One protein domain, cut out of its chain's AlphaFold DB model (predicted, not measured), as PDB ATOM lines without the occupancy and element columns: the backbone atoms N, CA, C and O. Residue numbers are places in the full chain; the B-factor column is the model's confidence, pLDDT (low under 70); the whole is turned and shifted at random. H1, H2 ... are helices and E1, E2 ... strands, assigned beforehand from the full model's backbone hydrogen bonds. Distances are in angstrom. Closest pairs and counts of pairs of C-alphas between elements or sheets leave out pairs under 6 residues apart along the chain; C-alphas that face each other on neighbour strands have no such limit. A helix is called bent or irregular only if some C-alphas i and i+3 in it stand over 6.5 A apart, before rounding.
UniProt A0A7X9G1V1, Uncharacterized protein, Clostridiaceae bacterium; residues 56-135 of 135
ATOM      1  N   ARG A  56     174.996 129.890 166.437       74.81
ATOM      2  CA  ARG A  56     175.101 130.102 164.989       74.81
ATOM      3  C   ARG A  56     175.892 131.365 164.662       74.81
ATOM      4  O   ARG A  56     176.705 131.352 163.746       74.81
ATOM      5  N   ARG A  57     175.621 132.464 165.368       72.06
ATOM      6  CA  ARG A  57     176.240 133.770 165.105       72.06
ATOM      7  C   ARG A  57     176.278 134.602 166.379       72.06
ATOM      8  O   ARG A  57     175.365 134.517 167.191       72.06
ATOM      9  N   VAL A  58     177.310 135.423 166.526       68.38
ATOM     10  CA  VAL A  58     177.374 136.468 167.551       68.38
ATOM     11  C   VAL A  58     177.542 137.801 166.837       68.38
ATOM     12  O   VAL A  58     178.417 137.938 165.986       68.38
ATOM     13  N   GLU A  59     176.689 138.766 167.153       71.56
ATOM     14  CA  GLU A  59     176.768 140.134 166.642       71.56
ATOM     15  C   GLU A  59     177.003 141.103 167.796       71.56
ATOM     16  O   GLU A  59     176.348 141.017 168.836       71.56
ATOM     17  N   ILE A  60     177.913 142.052 167.602       75.62
ATOM     18  CA  ILE A  60     178.062 143.185 168.514       75.62
ATOM     19  C   ILE A  60     176.981 144.190 168.136       75.62
ATOM     20  O   ILE A  60     176.957 144.677 167.009       75.62
ATOM     21  N   THR A  61     176.053 144.441 169.052       76.31
ATOM     22  CA  THR A  61     174.900 145.318 168.790       76.31
ATOM     23  C   THR A  61     175.123 146.720 169.327       76.31
ATOM     24  O   THR A  61     174.577 147.669 168.780       76.31
ATOM     25  N   ASP A  62     175.891 146.843 170.408       71.44
ATOM     26  CA  ASP A  62     176.122 148.115 171.080       71.44
ATOM     27  C   ASP A  62     177.476 148.096 171.792       71.44
ATOM     28  O   ASP A  62     177.851 147.088 172.406       71.44
ATOM     29  N   VAL A  63     178.202 149.204 171.698       75.19
ATOM     30  CA  VAL A  63     179.512 149.416 172.312       75.19
ATOM     31  C   VAL A  63     179.404 150.724 173.083       75.19
ATOM     32  O   VAL A  63     179.447 151.803 172.499       75.19
ATOM     33  N   ASN A  64     179.217 150.625 174.399       74.12
ATOM     34  CA  ASN A  64     179.060 151.795 175.253       74.12
ATOM     35  C   ASN A  64     180.437 152.281 175.702       74.12
ATOM     36  O   ASN A  64     181.085 151.634 176.533       74.12
ATOM     37  N   ILE A  65     180.860 153.409 175.141       75.88
ATOM     38  CA  ILE A  65     182.115 154.089 175.446       75.88
ATOM     39  C   ILE A  65     181.772 155.395 176.153       75.88
ATOM     40  O   ILE A  65     180.960 156.179 175.659       75.88
ATOM     41  N   VAL A  66     182.388 155.628 177.307       77.44
ATOM     42  CA  VAL A  66     182.274 156.887 178.038       77.44
ATOM     43  C   VAL A  66     183.654 157.513 178.099       77.44
ATOM     44  O   VAL A  66     184.592 156.910 178.611       77.44
ATOM     45  N   THR A  67     183.778 158.739 177.604       75.25
ATOM     46  CA  THR A  67     185.007 159.510 177.770       75.25
ATOM     47  C   THR A  67     185.137 159.898 179.238       75.25
ATOM     48  O   THR A  67     184.337 160.687 179.755       75.25
ATOM     49  N   LYS A  68     186.126 159.321 179.922       77.50
ATOM     50  CA  LYS A  68     186.458 159.667 181.301       77.50
ATOM     51  C   LYS A  68     187.576 160.704 181.295       77.50
ATOM     52  O   LYS A  68     188.508 160.641 180.497       77.50
ATOM     53  N   ASP A  69     187.451 161.673 182.191       81.44
ATOM     54  CA  ASP A  69     188.480 162.663 182.477       81.44
ATOM     55  C   ASP A  69     188.996 162.410 183.897       81.44
ATOM     56  O   ASP A  69     188.252 162.582 184.869       81.44
ATOM     57  N   ASP A  70     190.237 161.938 184.018       82.44
ATOM     58  CA  ASP A  70     190.856 161.652 185.315       82.44
ATOM     59  C   ASP A  70     191.627 162.852 185.898       82.44
ATOM     60  O   ASP A  70     192.182 162.742 186.998       82.44
ATOM     61  N   SER A  71     191.613 164.023 185.239       79.19
ATOM     62  CA  SER A  71     192.309 165.228 185.716       79.19
ATOM     63  C   SER A  71     191.910 165.613 187.132       79.19
ATOM     64  O   SER A  71     192.764 166.023 187.912       79.19
ATOM     65  N   LEU A  72     190.639 165.455 187.502       80.62
ATOM     66  CA  LEU A  72     190.147 165.845 188.825       80.62
ATOM     67  C   LEU A  72     190.565 164.845 189.919       80.62
ATOM     68  O   LEU A  72     190.957 165.260 191.010       80.62
ATOM     69  N   GLU A  73     190.568 163.541 189.611       77.56
ATOM     70  CA  GLU A  73     191.086 162.493 190.508       77.56
ATOM     71  C   GLU A  73     192.594 162.657 190.722       77.56
ATOM     72  O   GLU A  73     193.064 162.661 191.864       77.56
ATOM     73  N   ARG A  74     193.360 162.868 189.643       72.94
ATOM     74  CA  ARG A  74     194.810 163.078 189.734       72.94
ATOM     75  C   ARG A  74     195.169 164.393 190.407       72.94
ATOM     76  O   ARG A  74     196.142 164.426 191.155       72.94
ATOM     77  N   ALA A  75     194.387 165.450 190.209       73.00
ATOM     78  CA  ALA A  75     194.553 166.698 190.943       73.00
ATOM     79  C   ALA A  75     194.341 166.483 192.449       73.00
ATOM     80  O   ALA A  75     195.166 166.914 193.252       73.00
ATOM     81  N   GLY A  76     193.286 165.763 192.843       69.50
ATOM     82  CA  GLY A  76     193.048 165.402 194.244       69.50
ATOM     83  C   GLY A  76     194.180 164.561 194.839       69.50
ATOM     84  O   GLY A  76     194.649 164.838 195.943       69.50
ATOM     85  N   PHE A  77     194.682 163.579 194.087       71.00
ATOM     86  CA  PHE A  77     195.828 162.766 194.498       71.00
ATOM     87  C   PHE A  77     197.102 163.602 194.646       71.00
ATOM     88  O   PHE A  77     197.796 163.524 195.658       71.00
ATOM     89  N   GLY A  78     197.379 164.464 193.672       63.81
ATOM     90  CA  GLY A  78     198.498 165.392 193.715       63.81
ATOM     91  C   GLY A  78     198.412 166.341 194.911       63.81
ATOM     92  O   GLY A  78     199.414 166.543 195.595       63.81
ATOM     93  N   TYR A  79     197.220 166.849 195.234       69.38
ATOM     94  CA  TYR A  79     196.994 167.662 196.430       69.38
ATOM     95  C   TYR A  79     197.301 166.899 197.723       69.38
ATOM     96  O   TYR A  79     197.984 167.422 198.601       69.38
ATOM     97  N   MET A  80     196.867 165.641 197.831       76.00
ATOM     98  CA  MET A  80     197.177 164.802 198.996       76.00
ATOM     99  C   MET A  80     198.682 164.545 199.165       76.00
ATOM    100  O   MET A  80     199.150 164.394 200.291       76.00
ATOM    101  N   VAL A  81     199.446 164.511 198.069       72.94
ATOM    102  CA  VAL A  81     200.893 164.243 198.091       72.94
ATOM    103  C   VAL A  81     201.726 165.508 198.323       72.94
ATOM    104  O   VAL A  81     202.726 165.452 199.036       72.94
ATOM    105  N   ALA A  82     201.355 166.644 197.722       76.62
ATOM    106  CA  ALA A  82     202.194 167.850 197.710       76.62
ATOM    107  C   ALA A  82     201.418 169.179 197.855       76.62
ATOM    108  O   ALA A  82     201.931 170.241 197.485       76.62
ATOM    109  N   GLY A  83     200.196 169.142 198.392       76.94
ATOM    110  CA  GLY A  83     199.353 170.321 198.620       76.94
ATOM    111  C   GLY A  83     199.012 171.064 197.326       76.94
ATOM    112  O   GLY A  83     198.936 170.471 196.250       76.94
ATOM    113  N   ASP A  84     198.854 172.386 197.395       81.44
ATOM    114  CA  ASP A  84     198.423 173.217 196.255       81.44
ATOM    115  C   ASP A  84     199.297 173.057 194.998       81.44
ATOM    116  O   ASP A  84     198.808 173.109 193.870       81.44
ATOM    117  N   ARG A  85     200.603 172.816 195.173       75.62
ATOM    118  CA  ARG A  85     201.533 172.592 194.051       75.62
ATOM    119  C   ARG A  85     201.338 171.223 193.408       75.62
ATOM    120  O   ARG A  85     201.456 171.092 192.191       75.62
ATOM    121  N   GLY A  86     201.023 170.215 194.217       63.53
ATOM    122  CA  GLY A  86     200.685 168.884 193.735       63.53
ATOM    123  C   GLY A  86     199.332 168.839 193.035       63.53
ATOM    124  O   GLY A  86     199.185 168.094 192.072       63.53
ATOM    125  N   TRP A  87     198.376 169.677 193.445       71.88
ATOM    126  CA  TRP A  87     197.069 169.794 192.793       71.88
ATOM    127  C   TRP A  87     197.191 170.163 191.309       71.88
ATOM    128  O   TRP A  87     196.638 169.479 190.448       71.88
ATOM    129  N   LEU A  88     197.983 171.196 191.004       73.88
ATOM    130  CA  LEU A  88     198.174 171.677 189.634       73.88
ATOM    131  C   LEU A  88     198.924 170.654 188.763       73.88
ATOM    132  O   LEU A  88     198.526 170.383 187.631       73.88
ATOM    133  N   LEU A  89     199.983 170.048 189.312       68.88
ATOM    134  CA  LEU A  89     200.752 168.989 188.646       68.88
ATOM    135  C   LEU A  89     199.904 167.737 188.395       68.88
ATOM    136  O   LEU A  89     199.974 167.154 187.316       68.88
ATOM    137  N   GLY A  90     199.071 167.346 189.360       67.88
ATOM    138  CA  GLY A  90     198.140 166.232 189.225       67.88
ATOM    139  C   GLY A  90     197.090 166.479 188.141       67.88
ATOM    140  O   GLY A  90     196.857 165.602 187.315       67.88
ATOM    141  N   ALA A  91     196.528 167.690 188.081       75.12
ATOM    142  CA  ALA A  91     195.572 168.079 187.044       75.12
ATOM    143  C   ALA A  91     196.186 168.037 185.633       75.12
ATOM    144  O   ALA A  91     195.556 167.536 184.702       75.12
ATOM    145  N   MET A  92     197.425 168.528 185.490       73.75
ATOM    146  CA  MET A  92     198.173 168.532 184.222       73.75
ATOM    147  C   MET A  92     198.562 167.132 183.745       73.75
ATOM    148  O   MET A  92     198.680 166.905 182.545       73.75
ATOM    149  N   MET A  93     198.767 166.201 184.675       70.88
ATOM    150  CA  MET A  93     199.023 164.793 184.368       70.88
ATOM    151  C   MET A  93     197.741 164.012 184.066       70.88
ATOM    152  O   MET A  93     197.830 162.828 183.736       70.88
ATOM    153  N   GLY A  94     196.569 164.628 184.222       68.00
ATOM    154  CA  GLY A  94     195.298 164.031 183.845       68.00
ATOM    155  C   GLY A  94     195.196 163.790 182.347       68.00
ATOM    156  O   GLY A  94     195.696 164.566 181.532       68.00
ATOM    157  N   GLN A  95     194.562 162.688 181.988       73.44
ATOM    158  CA  GLN A  95     194.329 162.260 180.627       73.44
ATOM    159  C   GLN A  95     192.839 162.013 180.427       73.44
ATOM    160  O   GLN A  95     192.152 161.418 181.258       73.44
ATOM    161  N   LYS A  96     192.355 162.449 179.266       75.19
ATOM    162  CA  LYS A  96     191.067 162.003 178.756       75.19
ATOM    163  C   LYS A  96     191.287 160.711 178.006       75.19
ATOM    164  O   LYS A  96     192.099 160.673 177.082       75.19
ATOM    165  N   TYR A  97     190.572 159.679 178.410       71.56
ATOM    166  CA  TYR A  97     190.599 158.398 177.732       71.56
ATOM    167  C   TYR A  97     189.186 157.851 177.607       71.56
ATOM    168  O   TYR A  97     188.299 158.120 178.421       71.56
ATOM    169  N   ASP A  98     188.985 157.093 176.542       68.25
ATOM    170  CA  ASP A  98     187.719 156.448 176.262       68.25
ATOM    171  C   ASP A  98     187.645 155.142 177.054       68.25
ATOM    172  O   ASP A  98     188.374 154.183 176.801       68.25
ATOM    173  N   GLU A  99     186.772 155.118 178.057       68.06
ATOM    174  CA  GLU A  99     186.547 153.953 178.900       68.06
ATOM    175  C   GLU A  99     185.338 153.178 178.372       68.06
ATOM    176  O   GLU A  99     184.199 153.661 178.358       68.06
ATOM    177  N   LEU A 100     185.569 151.945 177.924       65.44
ATOM    178  CA  LEU A 100     184.477 151.066 177.534       65.44
ATOM    179  C   LEU A 100     183.715 150.604 178.787       65.44
ATOM    180  O   LEU A 100     184.216 149.813 179.580       65.44
ATOM    181  N   LYS A 101     182.456 151.023 178.925       73.44
ATOM    182  CA  LYS A 101     181.565 150.625 180.027       73.44
ATOM    183  C   LYS A 101     180.933 149.255 179.825       73.44
ATOM    184  O   LYS A 101     180.730 148.523 180.790       73.44
ATOM    185  N   SER A 102     180.553 148.915 178.595       71.44
ATOM    186  CA  SER A 102     179.922 147.624 178.299       71.44
ATOM    187  C   SER A 102     179.873 147.337 176.806       71.44
ATOM    188  O   SER A 102     179.609 148.244 176.017       71.44
ATOM    189  N   VAL A 103     179.993 146.063 176.433       76.38
ATOM    190  CA  VAL A 103     179.648 145.575 175.090       76.38
ATOM    191  C   VAL A 103     178.384 144.730 175.172       76.38
ATOM    192  O   VAL A 103     178.305 143.792 175.969       76.38
ATOM    193  N   SER A 104     177.397 145.045 174.339       74.56
ATOM    194  CA  SER A 104     176.216 144.203 174.147       74.56
ATOM    195  C   SER A 104     176.420 143.271 172.960       74.56
ATOM    196  O   SER A 104     176.637 143.711 171.830       74.56
ATOM    197  N   PHE A 105     176.271 141.979 173.216       75.31
ATOM    198  CA  PHE A 105     176.279 140.926 172.214       75.31
ATOM    199  C   PHE A 105     174.861 140.407 172.002       75.31
ATOM    200  O   PHE A 105     174.123 140.172 172.962       75.31
ATOM    201  N   ARG A 106     174.498 140.162 170.747       78.06
ATOM    202  CA  ARG A 106     173.340 139.353 170.378       78.06
ATOM    203  C   ARG A 106     173.848 138.009 169.875       78.06
ATOM    204  O   ARG A 106     174.580 137.934 168.891       78.06
ATOM    205  N   ILE A 107     173.497 136.956 170.594       78.88
ATOM    206  CA  ILE A 107     173.868 135.577 170.297       78.88
ATOM    207  C   ILE A 107     172.664 134.921 169.629       78.88
ATOM    208  O   ILE A 107     171.596 134.824 170.228       78.88
ATOM    209  N   PHE A 108     172.843 134.478 168.392       81.62
ATOM    210  CA  PHE A 108     171.861 133.713 167.636       81.62
ATOM    211  C   PHE A 108     172.206 132.239 167.760       81.62
ATOM    212  O   PHE A 108     173.311 131.824 167.396       81.62
ATOM    213  N   TYR A 109     171.267 131.436 168.235       82.19
ATOM    214  CA  TYR A 109     171.427 129.994 168.371       82.19
ATOM    215  C   TYR A 109     170.871 129.255 167.144       82.19
ATOM    216  O   TYR A 109     170.037 129.765 166.395       82.19
ATOM    217  N   LYS A 110     171.329 128.020 166.918       79.25
ATOM    218  CA  LYS A 110     170.893 127.150 165.809       79.25
ATOM    219  C   LYS A 110     169.405 126.774 165.901       79.25
ATOM    220  O   LYS A 110     168.804 126.444 164.888       79.25
ATOM    221  N   ASN A 111     168.808 126.864 167.090       82.88
ATOM    222  CA  ASN A 111     167.373 126.669 167.338       82.88
ATOM    223  C   ASN A 111     166.516 127.923 167.035       82.88
ATOM    224  O   ASN A 111     165.367 127.978 167.463       82.88
ATOM    225  N   ASN A 112     167.072 128.935 166.351       77.62
ATOM    226  CA  ASN A 112     166.453 130.240 166.074       77.62
ATOM    227  C   ASN A 112     166.092 131.076 167.315       77.62
ATOM    228  O   ASN A 112     165.364 132.057 167.195       77.62
ATOM    229  N   THR A 113     166.604 130.727 168.496       81.62
ATOM    230  CA  THR A 113     166.498 131.605 169.667       81.62
ATOM    231  C   THR A 113     167.600 132.657 169.654       81.62
ATOM    232  O   THR A 113     168.704 132.433 169.147       81.62
ATOM    233  N   GLU A 114     167.291 133.814 170.227       84.38
ATOM    234  CA  GLU A 114     168.218 134.930 170.355       84.38
ATOM    235  C   GLU A 114     168.404 135.278 171.828       84.38
ATOM    236  O   GLU A 114     167.440 135.321 172.597       84.38
ATOM    237  N   GLN A 115     169.642 135.564 172.219       77.88
ATOM    238  CA  GLN A 115     169.959 136.042 173.557       77.88
ATOM    239  C   GLN A 115     170.789 137.316 173.479       77.88
ATOM    240  O   GLN A 115     171.814 137.369 172.802       77.88
ATOM    241  N   LYS A 116     170.363 138.342 174.218       79.19
ATOM    242  CA  LYS A 116     171.178 139.531 174.459       79.19
ATOM    243  C   LYS A 116     172.022 139.301 175.710       79.19
ATOM    244  O   LYS A 116     171.477 139.064 176.785       79.19
ATOM    245  N   VAL A 117     173.339 139.387 175.568       73.56
ATOM    246  CA  VAL A 117     174.298 139.306 176.673       73.56
ATOM    247  C   VAL A 117     175.028 140.634 176.763       73.56
ATOM    248  O   VAL A 117     175.589 141.104 175.778       73.56
ATOM    249  N   ILE A 118     175.014 141.247 177.940       74.25
ATOM    250  CA  ILE A 118     175.760 142.475 178.207       74.25
ATOM    251  C   ILE A 118     177.000 142.073 178.994       74.25
ATOM    252  O   ILE A 118     176.894 141.598 180.124       74.25
ATOM    253  N   CYS A 119     178.168 142.251 178.390       68.19
ATOM    254  CA  CYS A 119     179.436 142.062 179.072       68.19
ATOM    255  C   CYS A 119     179.947 143.423 179.529       68.19
ATOM    256  O   CYS A 119     180.221 144.304 178.715       68.19
ATOM    257  N   VAL A 120     180.102 143.570 180.837       71.00
ATOM    258  CA  VAL A 120     180.865 144.667 181.426       71.00
ATOM    259  C   VAL A 120     182.322 144.201 181.487       71.00
ATOM    260  O   VAL A 120     182.571 143.121 182.039       71.00
ATOM    261  N   PRO A 121     183.276 144.928 180.881       62.56
ATOM    262  CA  PRO A 121     184.681 144.570 180.985       62.56
ATOM    263  C   PRO A 121     185.089 144.544 182.462       62.56
ATOM    264  O   PRO A 121     184.805 145.465 183.218       62.56
ATOM    265  N   LYS A 122     185.729 143.450 182.889       61.72
ATOM    266  CA  LYS A 122     186.483 143.426 184.147       61.72
ATOM    267  C   LYS A 122     187.860 144.006 183.846       61.72
ATOM    268  O   LYS A 122     188.562 143.433 183.009       61.72
ATOM    269  N   ASP A 123     188.219 145.081 184.542       54.97
ATOM    270  CA  ASP A 123     189.360 145.987 184.313       54.97
ATOM    271  C   ASP A 123     190.586 145.340 183.637       54.97
ATOM    272  O   ASP A 123     191.026 145.759 182.571       54.97
ATOM    273  N   ARG A 124     191.092 144.220 184.169       54.38
ATOM    274  CA  ARG A 124     192.336 143.595 183.678       54.38
ATOM    275  C   ARG A 124     192.283 142.978 182.281       54.38
ATOM    276  O   ARG A 124     193.310 142.932 181.613       54.38
ATOM    277  N   LEU A 125     191.153 142.410 181.863       48.56
ATOM    278  CA  LEU A 125     191.082 141.668 180.592       48.56
ATOM    279  C   LEU A 125     190.950 142.623 179.401       48.56
ATOM    280  O   LEU A 125     191.351 142.284 178.293       48.56
ATOM    281  N   PHE A 126     190.423 143.821 179.652       51.69
ATOM    282  CA  PHE A 126     190.225 144.850 178.644       51.69
ATOM    283  C   PHE A 126     191.478 145.708 178.444       51.69
ATOM    284  O   PHE A 126     191.865 145.913 177.300       51.69
ATOM    285  N   ASP A 127     192.194 146.064 179.519       54.47
ATOM    286  CA  ASP A 127     193.511 146.723 179.426       54.47
ATOM    287  C   ASP A 127     194.494 145.934 178.554       54.47
ATOM    288  O   ASP A 127     195.277 146.502 177.792       54.47
ATOM    289  N   VAL A 128     194.455 144.604 178.656       53.47
ATOM    290  CA  VAL A 128     195.300 143.718 177.848       53.47
ATOM    291  C   VAL A 128     194.841 143.701 176.388       53.47
ATOM    292  O   VAL A 128     195.682 143.703 175.499       53.47
ATOM    293  N   LEU A 129     193.533 143.713 176.122       46.28
ATOM    294  CA  LEU A 129     193.000 143.695 174.757       46.28
ATOM    295  C   LEU A 129     193.180 145.033 174.027       46.28
ATOM    296  O   LEU A 129     193.489 145.005 172.841       46.28
ATOM    297  N   ILE A 130     193.040 146.172 174.716       53.53
ATOM    298  CA  ILE A 130     193.346 147.497 174.150       53.53
ATOM    299  C   ILE A 130     194.834 147.580 173.804       53.53
ATOM    300  O   ILE A 130     195.167 147.934 172.681       53.53
ATOM    301  N   LYS A 131     195.728 147.174 174.719       53.59
ATOM    302  CA  LYS A 131     197.177 147.177 174.454       53.59
ATOM    303  C   LYS A 131     197.572 146.323 173.250       53.59
ATOM    304  O   LYS A 131     198.488 146.685 172.540       53.59
ATOM    305  N   ILE A 132     196.882 145.205 173.022       53.19
ATOM    306  CA  ILE A 132     197.128 144.340 171.858       53.19
ATOM    307  C   ILE A 132     196.552 144.938 170.561       53.19
ATOM    308  O   ILE A 132     196.991 144.556 169.484       53.19
ATOM    309  N   ALA A 133     195.546 145.814 170.636       44.22
ATOM    310  CA  ALA A 133     194.927 146.435 169.463       44.22
ATOM    311  C   ALA A 133     195.631 147.726 169.005       44.22
ATOM    312  O   ALA A 133     195.484 148.089 167.839       44.22
ATOM    313  N   ASP A 134     196.350 148.400 169.908       37.16
ATOM    314  CA  ASP A 134     197.150 149.607 169.627       37.16
ATOM    315  C   ASP A 134     198.583 149.300 169.123       37.16
ATOM    316  O   ASP A 134     199.239 150.205 168.605       37.16
ATOM    317  N   ASP A 135     199.056 148.049 169.246       38.53
ATOM    318  CA  ASP A 135     200.336 147.533 168.706       38.53
ATOM    319  C   ASP A 135     200.169 146.893 167.307       38.53
ATOM    320  O   ASP A 135     201.058 147.095 166.443       38.53
TER     321      ASP A 135
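This is residues 56 to 135 of the 135 residues of an uncharacterized protein of Clostridiaceae bacterium (UniProt A0A7X9G1V1). A long, narrow, twisted ribbon of two antiparallel strands, E1 and E2, makes most of the length; at one end the chain folds back through the bent helix H1, whose two arms lie side by side as a small head, and toward the other end the short strand E3 runs beside E2. Past E3 the chain ends in the helix H2, of which residues 127 to 134, with residue 135, stick out from the side of the rod. The printed part has 80 residues with two named helices and three named strands, in the order E1, H1, E2, E3, H2; the sheet order is E1 - E2 - E3, all antiparallel, and the class is mixed, helices and strands. The whole is extended, with a radius of gyration of the C-alphas of 18.9 A and spans of 63 by 25 by 16 A.

E1, residues 56 to 69, is an edge strand and the antiparallel neighbour of E2, residues 96 to 109, at 164 degrees between their directions. N 59 and O 106 are 2.9 A apart and N 104 and O 62 are 2.8 A apart, both within hydrogen-bond range. Between these strands comes H1, residues 71 to 92, assigned as one helix by its hydrogen bonds but bent: C-alphas 81 and 84 are 9.5 A apart. Its arms H1a, residues 71 to 81, and H1b, residues 84 to 92, touch; their closest C-alphas, those of Ala 75 and Gly 90, are 4.0 A apart. The arms run opposite ways at a shallow tilt of 32 degrees. Neither arm is on the sheet. The inner strand E2 forms a hairpin with the other edge strand, E3, residues 114 to 119, antiparallel at 157 degrees, with N 105 and O 117 2.8 A apart, within hydrogen-bond range. The sheet is twisted, with C-alphas up to 4.5 A off its best plane. H2, residues 123 to 134, is not on the sheet and is apart from E1, E2, H1a and H1b. Every O i to N i+4 pair is within hydrogen-bond range in H1a, against 4 of 5 in H1b and 7 of 8 in H2.

E1 begins at C-alpha 56, (175.101, 130.102, 164.989), and is 39.3 A long. H1a measures 15.1 A and H1b 12.9 A; C-alpha 84, where H1b begins, is at (198.423, 173.217, 196.255). E2 is 39.0 A long, E3 15.9 A, and H2 17.0 A, ending at C-alpha 134, (197.150, 149.607, 169.627).

The two C-alphas farthest apart, those of Arg 85 and Asn 111, are 63.2 A apart. The printed part has no cut, and the links E1 to H1, H1 to E2, E2 to E3 and E3 to H2 are tight. The mean pLDDT of the printed part is 70.1; 27 residues are under 70, among them residues 121 to 135, and the mean of H2 is 50.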